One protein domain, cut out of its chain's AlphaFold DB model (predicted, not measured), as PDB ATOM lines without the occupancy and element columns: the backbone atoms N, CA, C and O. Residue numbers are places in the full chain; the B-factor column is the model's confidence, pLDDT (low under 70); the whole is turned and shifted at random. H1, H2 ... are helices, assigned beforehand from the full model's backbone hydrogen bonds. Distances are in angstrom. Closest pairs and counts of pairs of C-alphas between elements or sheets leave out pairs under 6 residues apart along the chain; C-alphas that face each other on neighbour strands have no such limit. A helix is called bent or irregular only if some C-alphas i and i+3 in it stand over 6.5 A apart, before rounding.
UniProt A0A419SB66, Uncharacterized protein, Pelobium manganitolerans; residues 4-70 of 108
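AT A GLANCE: This is residues 4 to 70 of the 108 residues of an uncharacterized protein of Pelobium manganitolerans (UniProt A0A419SB66). Three helices follow one another as an open, angular chain: the long H1 and H2 make a wide V with its corner at residues 31 to 34, and after a second turn at residues 54 to 57 the shorter H3 folds back roughly counter to H2. The helices touch nowhere, and there is no common core. The printed part has 67 residues with three named helices, in the order H1, H2, H3, and no named strand; the class is all helix. The whole is extended, with a radius of gyration of the C-alphas of 18.5 A, and its elongated outline spans 53 by 32 by 24 A.

HOW THE PARTS SIT: H1, residues 4 to 30, is the longest helix, and its N-to-C direction runs mainly toward rising y. It has a kink of 29 degrees near residue 24. It is irregular: C-alphas 25 and 28 are 7.0 A apart, against about 5 A in a regular helix. A tight link of 4 residues leads to H2, residues 35 to 53, whose direction runs mainly toward falling x. H2 is irregular too, with C-alphas 50 and 53 at 7.1 A. Another tight link of 4 residues leads to H3, residues 58 to 70, whose direction runs toward rising x and falling z. H1 and H2 are apart, with no C-alpha of the one within 8 A of the other. H2 and H3 are apart by the same measure, and so are H1 and H3. The O i to N i+4 pairs within hydrogen-bond range are 21 of 23 in H1, 13 of 15 in H2 and 7 of 9 in H3.

IN THESE COORDINATES: H1 begins at C-alpha 4, at (59.041, -58.889, -27.936), and measures 37.9 A from first to last C-alpha. H2 begins at C-alpha 35, at (56.264, -14.702, -51.093), and measures 29.0 A. H3 measures 18.9 A and ends at C-alpha 70, at (46.877, -33.619, -59.986).

THE WHOLE: The two C-alphas farthest apart are those of Gln 4 and Gly 54, at 53.6 A. The first and last printed C-alphas, of Gln 4 and Gly 70, are 42.6 A apart. Residues 4 to 27, 29 to 37, 39 to 47, 49 to 57 and 59 to 70 stand free. The printed part has no cut and no long link. The mean pLDDT of the printed part is 72.1. The model's confidence is low, under 70, at residue 28, residues 30 to 34 and residues 49 to 70; the mean is 87 in H1, 70 in H2 and 51 in H3.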
ATOM      1  N   GLN A   4      58.080 -59.986 -27.819       82.38
ATOM      2  CA  GLN A   4      59.041 -58.889 -27.936       82.38
ATOM      3  C   GLN A   4      59.225 -58.386 -29.374       82.38
ATOM      4  O   GLN A   4      59.249 -57.179 -29.594       82.38
ATOM      5  N   ARG A   5      59.249 -59.278 -30.374       86.81
ATOM      6  CA  ARG A   5      59.346 -58.878 -31.790       86.81
ATOM      7  C   ARG A   5      58.126 -58.086 -32.262       86.81
ATOM      8  O   ARG A   5      58.268 -57.217 -33.110       86.81
ATOM      9  N   ARG A   6      56.940 -58.359 -31.707       88.12
ATOM     10  CA  ARG A   6      55.717 -57.613 -32.052       88.12
ATOM     11  C   ARG A   6      55.755 -56.194 -31.494       88.12
ATOM     12  O   ARG A   6      55.473 -55.257 -32.222       88.12
ATOM     13  N   ILE A   7      56.153 -56.038 -30.232       89.69
ATOM     14  CA  ILE A   7      56.264 -54.719 -29.587       89.69
ATOM     15  C   ILE A   7      57.284 -53.848 -30.322       89.69
ATOM     16  O   ILE A   7      56.999 -52.694 -30.623       89.69
ATOM     17  N   LEU A   8      58.434 -54.424 -30.676       90.56
ATOM     18  CA  LEU A   8      59.483 -53.716 -31.407       90.56
ATOM     19  C   LEU A   8      59.008 -53.293 -32.809       90.56
ATOM     20  O   LEU A   8      59.251 -52.168 -33.233       90.56
ATOM     21  N   PHE A   9      58.247 -54.155 -33.492       93.75
ATOM     22  CA  PHE A   9      57.640 -53.832 -34.782       93.75
ATOM     23  C   PHE A   9      56.637 -52.670 -34.691       93.75
ATOM     24  O   PHE A   9      56.743 -51.710 -35.451       93.75
ATOM     25  N   TYR A  10      55.700 -52.714 -33.738       94.19
ATOM     26  CA  TYR A  10      54.712 -51.642 -33.564       94.19
ATOM     27  C   TYR A  10      55.342 -50.325 -33.094       94.19
ATOM     28  O   TYR A  10      54.938 -49.263 -33.562       94.19
ATOM     29  N   GLY A  11      56.352 -50.382 -32.219       94.00
ATOM     30  CA  GLY A  11      57.089 -49.200 -31.768       94.00
ATOM     31  C   GLY A  11      57.817 -48.499 -32.916       94.00
ATOM     32  O   GLY A  11      57.672 -47.290 -33.087       94.00
ATOM     33  N   ASN A  12      58.520 -49.263 -33.758       93.00
ATOM     34  CA  ASN A  12      59.201 -48.714 -34.931       93.00
ATOM     35  C   ASN A  12      58.217 -48.133 -35.952       93.00
ATOM     36  O   ASN A  12      58.479 -47.070 -36.509       93.00
ATOM     37  N   LEU A  13      57.073 -48.789 -36.173       95.50
ATOM     38  CA  LEU A  13      56.035 -48.285 -37.072       95.50
ATOM     39  C   LEU A  13      55.453 -46.952 -36.577       95.50
ATOM     40  O   LEU A  13      55.324 -46.008 -37.354       95.50
ATOM     41  N   PHE A  14      55.136 -46.861 -35.286       94.44
ATOM     42  CA  PHE A  14      54.631 -45.633 -34.678       94.44
ATOM     43  C   PHE A  14      55.647 -44.489 -34.788       94.44
ATOM     44  O   PHE A  14      55.298 -43.393 -35.231       94.44
ATOM     45  N   LEU A  15      56.911 -44.756 -34.449       94.50
ATOM     46  CA  LEU A  15      57.977 -43.759 -34.512       94.50
ATOM     47  C   LEU A  15      58.252 -43.307 -35.952       94.50
ATOM     48  O   LEU A  15      58.470 -42.119 -36.194       94.50
ATOM     49  N   PHE A  16      58.170 -44.220 -36.922       95.00
ATOM     50  CA  PHE A  16      58.295 -43.900 -38.341       95.00
ATOM     51  C   PHE A  16      57.181 -42.956 -38.815       95.00
ATOM     52  O   PHE A  16      57.471 -41.897 -39.372       95.00
ATOM     53  N   ILE A  17      55.914 -43.279 -38.532       94.81
ATOM     54  CA  ILE A  17      54.767 -42.434 -38.910       94.81
ATOM     55  C   ILE A  17      54.867 -41.057 -38.242       94.81
ATOM     56  O   ILE A  17      54.630 -40.032 -38.884       94.81
ATOM     57  N   PHE A  18      55.250 -41.024 -36.965       94.44
ATOM     58  CA  PHE A  18      55.449 -39.784 -36.224       94.44
ATOM     59  C   PHE A  18      56.542 -38.911 -36.855       94.44
ATOM     60  O   PHE A  18      56.333 -37.718 -37.068       94.44
ATOM     61  N   THR A  19      57.669 -39.515 -37.231       93.88
ATOM     62  CA  THR A  19      58.791 -38.811 -37.868       93.88
ATOM     63  C   THR A  19      58.389 -38.232 -39.223       93.88
ATOM     64  O   THR A  19      58.632 -37.056 -39.487       93.88
ATOM     65  N   VAL A  20      57.703 -39.017 -40.061       94.19
ATOM     66  CA  VAL A  20      57.210 -38.553 -41.370       94.19
ATOM     67  C   VAL A  20      56.240 -37.382 -41.209       94.19
ATOM     68  O   VAL A  20      56.359 -36.383 -41.917       94.19
ATOM     69  N   LYS A  21      55.315 -37.452 -40.243       91.25
ATOM     70  CA  LYS A  21      54.355 -36.371 -39.977       91.25
ATOM     71  C   LYS A  21      55.048 -35.066 -39.583       91.25
ATOM     72  O   LYS A  21      54.645 -34.000 -40.047       91.25
ATOM     73  N   MET A  22      56.092 -35.149 -38.761       91.25
ATOM     74  CA  MET A  22      56.877 -33.974 -38.381       91.25
ATOM     75  C   MET A  22      57.659 -33.405 -39.566       91.25
ATOM     76  O   MET A  22      57.749 -32.191 -39.709       91.25
ATOM     77  N   PHE A  23      58.137 -34.255 -40.475       87.75
ATOM     78  CA  PHE A  23      58.834 -33.805 -41.679       87.75
ATOM     79  C   PHE A  23      57.921 -33.021 -42.635       87.75
ATOM     80  O   PHE A  23      58.320 -31.985 -43.166       87.75
ATOM     81  N   VAL A  24      56.667 -33.455 -42.802       85.81
ATOM     82  CA  VAL A  24      55.669 -32.729 -43.611       85.81
ATOM     83  C   VAL A  24      55.368 -31.348 -43.019       85.81
ATOM     84  O   VAL A  24      55.207 -30.388 -43.768       85.81
ATOM     85  N   ALA A  25      55.361 -31.211 -41.691       79.44
ATOM     86  CA  ALA A  25      55.181 -29.917 -41.031       79.44
ATOM     87  C   ALA A  25      56.380 -28.963 -41.214       79.44
ATOM     88  O   ALA A  25      56.211 -27.749 -41.139       79.44
ATOM     89  N   VAL A  26      57.577 -29.495 -41.482       77.25
ATOM     90  CA  VAL A  26      58.807 -28.718 -41.729       77.25
ATOM     91  C   VAL A  26      58.940 -28.282 -43.197       77.25
ATOM     92  O   VAL A  26      59.687 -27.352 -43.502       77.25
ATOM     93  N   ALA A  27      58.169 -28.877 -44.115       70.44
ATOM     94  CA  ALA A  27      58.154 -28.513 -45.533       70.44
ATOM     95  C   ALA A  27      58.040 -26.993 -45.821       70.44
ATOM     96  O   ALA A  27      58.837 -26.508 -46.622       70.44
ATOM     97  N   PRO A  28      57.150 -26.207 -45.176       68.69
ATOM     98  CA  PRO A  28      57.065 -24.756 -45.394       68.69
ATOM     99  C   PRO A  28      58.249 -23.949 -44.862       68.69
ATOM    100  O   PRO A  28      58.392 -22.787 -45.227       68.69
ATOM    101  N   VAL A  29      59.092 -24.539 -44.015       71.06
ATOM    102  CA  VAL A  29      60.260 -23.866 -43.429       71.06
ATOM    103  C   VAL A  29      61.507 -24.066 -44.293       71.06
ATOM    104  O   VAL A  29      62.326 -23.161 -44.411       71.06
ATOM    105  N   VAL A  30      61.661 -25.245 -44.904       68.88
ATOM    106  CA  VAL A  30      62.848 -25.595 -45.710       68.88
ATOM    107  C   VAL A  30      62.680 -25.203 -47.176       68.88
ATOM    108  O   VAL A  30      63.643 -24.789 -47.824       68.88
ATOM    109  N   PHE A  31      61.463 -25.294 -47.712       67.94
ATOM    110  CA  PHE A  31      61.172 -24.762 -49.034       67.94
ATOM    111  C   PHE A  31      60.856 -23.276 -48.902       67.94
ATOM    112  O   PHE A  31      59.857 -22.900 -48.297       67.94
ATOM    113  N   ASN A  32      61.707 -22.432 -49.492       63.50
ATOM    114  CA  ASN A  32      61.420 -21.014 -49.686       63.50
ATOM    115  C   ASN A  32      60.232 -20.890 -50.648       63.50
ATOM    116  O   ASN A  32      60.408 -20.746 -51.859       63.50
ATOM    117  N   PHE A  33      59.018 -21.011 -50.118       64.31
ATOM    118  CA  PHE A  33      57.814 -20.706 -50.865       64.31
ATOM    119  C   PHE A  33      57.875 -19.231 -51.257       64.31
ATOM    120  O   PHE A  33      58.069 -18.357 -50.410       64.31
ATOM    121  N   ASP A  34      57.775 -18.968 -52.561       66.31
ATOM    122  CA  ASP A  34      57.801 -17.611 -53.092       66.31
ATOM    123  C   ASP A  34      56.732 -16.774 -52.375       66.31
ATOM    124  O   ASP A  34      55.575 -17.190 -52.251       66.31
ATOM    125  N   LYS A  35      57.125 -15.596 -51.880       70.44
ATOM    126  CA  LYS A  35      56.264 -14.702 -51.093       70.44
ATOM    127  C   LYS A  35      54.972 -14.374 -51.845       70.44
ATOM    128  O   LYS A  35      53.936 -14.193 -51.213       70.44
ATOM    129  N   GLY A  36      55.023 -14.352 -53.181       71.00
ATOM    130  CA  GLY A  36      53.847 -14.178 -54.033       71.00
ATOM    131  C   GLY A  36      52.834 -15.321 -53.919       71.00
ATOM    132  O   GLY A  36      51.643 -15.057 -53.782       71.00
ATOM    133  N   LEU A  37      53.301 -16.575 -53.908       70.06
ATOM    134  CA  LEU A  37      52.454 -17.768 -53.810       70.06
ATOM    135  C   LEU A  37      51.798 -17.883 -52.429       70.06
ATOM    136  O   LEU A  37      50.611 -18.190 -52.326       70.06
ATOM    137  N   VAL A  38      52.569 -17.617 -51.372       72.56
ATOM    138  CA  VAL A  38      52.066 -17.645 -49.992       72.56
ATOM    139  C   VAL A  38      51.009 -16.559 -49.795       72.56
ATOM    140  O   VAL A  38      49.929 -16.848 -49.291       72.56
ATOM    141  N   ASN A  39      51.271 -15.341 -50.273       75.75
ATOM    142  CA  ASN A  39      50.322 -14.233 -50.175       75.75
ATOM    143  C   ASN A  39      49.020 -14.499 -50.951       75.75
ATOM    144  O   ASN A  39      47.937 -14.251 -50.431       75.75
ATOM    145  N   SER A  40      49.099 -15.056 -52.166       71.62
ATOM    146  CA  SER A  40      47.896 -15.403 -52.934       71.62
ATOM    147  C   SER A  40      47.087 -16.525 -52.284       71.62
ATOM    148  O   SER A  40      45.861 -16.467 -52.279       71.62
ATOM    149  N   ALA A  41      47.763 -17.530 -51.719       77.06
ATOM    150  CA  ALA A  41      47.100 -18.638 -51.040       77.06
ATOM    151  C   ALA A  41      46.427 -18.182 -49.737       77.06
ATOM    152  O   ALA A  41      45.322 -18.625 -49.442       77.06
ATOM    153  N   ILE A  42      47.058 -17.275 -48.984       79.12
ATOM    154  CA  ILE A  42      46.473 -16.684 -47.773       79.12
ATOM    155  C   ILE A  42      45.250 -15.839 -48.128       79.12
ATOM    156  O   ILE A  42      44.197 -16.062 -47.550       79.12
ATOM    157  N   MET A  43      45.345 -14.957 -49.129       80.75
ATOM    158  CA  MET A  43      44.209 -14.137 -49.570       80.75
ATOM    159  C   MET A  43      43.026 -15.001 -50.035       80.75
ATOM    160  O   MET A  43      41.871 -14.665 -49.786       80.75
ATOM    161  N   GLN A  44      43.301 -16.141 -50.677       70.88
ATOM    162  CA  GLN A  44      42.268 -17.099 -51.059       70.88
ATOM    163  C   GLN A  44      41.657 -17.811 -49.841       70.88
ATOM    164  O   GLN A  44      40.439 -17.947 -49.768       70.88
ATOM    165  N   LEU A  45      42.473 -18.232 -48.872       77.75
ATOM    166  CA  LEU A  45      41.993 -18.846 -47.632       77.75
ATOM    167  C   LEU A  45      41.184 -17.867 -46.774       77.75
ATOM    168  O   LEU A  45      40.192 -18.276 -46.181       77.75
ATOM    169  N   GLU A  46      41.578 -16.596 -46.712       73.88
ATOM    170  CA  GLU A  46      40.839 -15.533 -46.023       73.88
ATOM    171  C   GLU A  46      39.476 -15.301 -46.688       73.88
ATOM    172  O   GLU A  46      38.457 -15.328 -46.000       73.88
ATOM    173  N   LEU A  47      39.431 -15.205 -48.022       74.12
ATOM    174  CA  LEU A  47      38.181 -15.091 -48.781       74.12
ATOM    175  C   LEU A  47      37.266 -16.318 -48.578       74.12
ATOM    176  O   LEU A  47      36.063 -16.181 -48.341       74.12
ATOM    177  N   GLU A  48      37.827 -17.531 -48.629       70.00
ATOM    178  CA  GLU A  48      37.094 -18.777 -48.360       70.00
ATOM    179  C   GLU A  48      36.603 -18.844 -46.903       70.00
ATOM    180  O   GLU A  48      35.551 -19.429 -46.631       70.00
ATOM    181  N   ASN A  49      37.330 -18.237 -45.960       69.19
ATOM    182  CA  ASN A  49      36.979 -18.223 -44.546       69.19
ATOM    183  C   ASN A  49      35.860 -17.228 -44.220       69.19
ATOM    184  O   ASN A  49      34.984 -17.577 -43.432       69.19
ATOM    185  N   GLU A  50      35.820 -16.054 -44.854       63.41
ATOM    186  CA  GLU A  50      34.689 -15.120 -44.713       63.41
ATOM    187  C   GLU A  50      33.398 -15.655 -45.359       63.41
ATOM    188  O   GLU A  50      32.295 -15.291 -44.964       63.41
ATOM    189  N   THR A  51      33.509 -16.603 -46.296       57.19
ATOM    190  CA  THR A  51      32.351 -17.232 -46.957       57.19
ATOM    191  C   THR A  51      31.721 -18.369 -46.119       57.19
ATOM    192  O   THR A  51      30.670 -18.913 -46.474       57.19
ATOM    193  N   LYS A  52      32.331 -18.763 -44.988       53.88
ATOM    194  CA  LYS A  52      31.888 -19.921 -44.182       53.88
ATOM    195  C   LYS A  52      30.572 -19.744 -43.436       53.88
ATOM    196  O   LYS A  52      29.995 -20.763 -43.056       53.88
ATOM    197  N   ASP A  53      30.035 -18.534 -43.325       54.03
ATOM    198  CA  ASP A  53      28.665 -18.363 -42.827       54.03
ATOM    199  C   ASP A  53      27.604 -18.936 -43.799       54.03
ATOM    200  O   ASP A  53      26.440 -19.075 -43.426       54.03
ATOM    201  N   GLY A  54      27.988 -19.362 -45.019       54.03
ATOM    202  CA  GLY A  54      27.057 -19.875 -46.036       54.03
ATOM    203  C   GLY A  54      27.326 -21.258 -46.653       54.03
ATOM    204  O   GLY A  54      26.534 -21.688 -47.488       54.03
ATOM    205  N   ALA A  55      28.396 -21.993 -46.317       51.84
ATOM    206  CA  ALA A  55      28.893 -23.058 -47.212       51.84
ATOM    207  C   ALA A  55      28.938 -24.480 -46.613       51.84
ATOM    208  O   ALA A  55      30.008 -25.065 -46.438       51.84
ATOM    209  N   LYS A  56      27.767 -25.100 -46.400       50.59
ATOM    210  CA  LYS A  56      27.632 -26.552 -46.125       50.59
ATOM    211  C   LYS A  56      27.938 -27.466 -47.334       50.59
ATOM    212  O   LYS A  56      27.878 -28.681 -47.186       50.59
ATOM    213  N   ASP A  57      28.297 -26.917 -48.498       52.69
ATOM    214  CA  ASP A  57      28.466 -27.674 -49.760       52.69
ATOM    215  C   ASP A  57      29.933 -27.801 -50.245       52.69
ATOM    216  O   ASP A  57      30.239 -28.433 -51.257       52.69
ATOM    217  N   SER A  58      30.882 -27.231 -49.500       53.00
ATOM    218  CA  SER A  58      32.298 -27.102 -49.885       53.00
ATOM    219  C   SER A  58      33.088 -28.422 -49.875       53.00
ATOM    220  O   SER A  58      34.076 -28.558 -50.596       53.00
ATOM    221  N   GLY A  59      32.632 -29.446 -49.144       50.28
ATOM    222  CA  GLY A  59      33.324 -30.741 -49.040       50.28
ATOM    223  C   GLY A  59      33.441 -31.520 -50.360       50.28
ATOM    224  O   GLY A  59      34.375 -32.302 -50.532       50.28
ATOM    225  N   LYS A  60      32.537 -31.291 -51.322       50.44
ATOM    226  CA  LYS A  60      32.602 -31.934 -52.648       50.44
ATOM    227  C   LYS A  60      33.561 -31.213 -53.598       50.44
ATOM    228  O   LYS A  60      34.197 -31.872 -54.417       50.44
ATOM    229  N   LEU A  61      33.727 -29.896 -53.453       50.75
ATOM    230  CA  LEU A  61      34.601 -29.090 -54.309       50.75
ATOM    231  C   LEU A  61      36.088 -29.400 -54.060       50.75
ATOM    232  O   LEU A  61      36.845 -29.533 -55.017       50.75
ATOM    233  N   TYR A  62      36.500 -29.614 -52.803       51.47
ATOM    234  CA  TYR A  62      37.897 -29.931 -52.460       51.47
ATOM    235  C   TYR A  62      38.396 -31.244 -53.087       51.47
ATOM    236  O   TYR A  62      39.538 -31.316 -53.546       51.47
ATOM    237  N   THR A  63      37.547 -32.273 -53.166       51.06
ATOM    238  CA  THR A  63      37.909 -33.561 -53.785       51.06
ATOM    239  C   THR A  63      38.110 -33.422 -55.294       51.06
ATOM    240  O   THR A  63      39.066 -33.967 -55.844       51.06
ATOM    241  N   VAL A  64      37.252 -32.645 -55.959       52.94
ATOM    242  CA  VAL A  64      37.347 -32.399 -57.404       52.94
ATOM    243  C   VAL A  64      38.557 -31.517 -57.722       52.94
ATOM    244  O   VAL A  64      39.285 -31.798 -58.672       52.94
ATOM    245  N   ASN A  65      38.847 -30.516 -56.886       51.53
ATOM    246  CA  ASN A  65      39.966 -29.600 -57.104       51.53
ATOM    247  C   ASN A  65      41.335 -30.283 -56.920       51.53
ATOM    248  O   ASN A  65      42.260 -30.019 -57.683       51.53
ATOM    249  N   ASN A  66      41.459 -31.223 -55.976       53.41
ATOM    250  CA  ASN A  66      42.677 -32.030 -55.827       53.41
ATOM    251  C   ASN A  66      42.905 -32.973 -57.016       53.41
ATOM    252  O   ASN A  66      44.046 -33.149 -57.448       53.41
ATOM    253  N   LEU A  67      41.831 -33.538 -57.575       50.28
ATOM    254  CA  LEU A  67      41.910 -34.365 -58.777       50.28
ATOM    255  C   LEU A  67      42.362 -33.513 -59.975       50.28
ATOM    256  O   LEU A  67      43.335 -33.854 -60.643       50.28
ATOM    257  N   ILE A  68      41.732 -32.352 -60.183       52.78
ATOM    258  CA  ILE A  68      42.073 -31.413 -61.265       52.78
ATOM    259  C   ILE A  68      43.506 -30.890 -61.121       52.78
ATOM    260  O   ILE A  68      44.231 -30.843 -62.110       52.78
ATOM    261  N   CYS A  69      43.959 -30.561 -59.910       50.97
ATOM    262  CA  CYS A  69      45.325 -30.094 -59.668       50.97
ATOM    263  C   CYS A  69      46.370 -31.195 -59.949       50.97
ATOM    264  O   CYS A  69      47.424 -30.921 -60.528       50.97
ATOM    265  N   GLY A  70      46.052 -32.458 -59.634       50.09
ATOM    266  CA  GLY A  70      46.877 -33.619 -59.986       50.09
ATOM    267  C   GLY A  70      46.986 -33.844 -61.499       50.09
ATOM    268  O   GLY A  70      48.091 -34.027 -62.017       50.09
TER     269      GLY A  70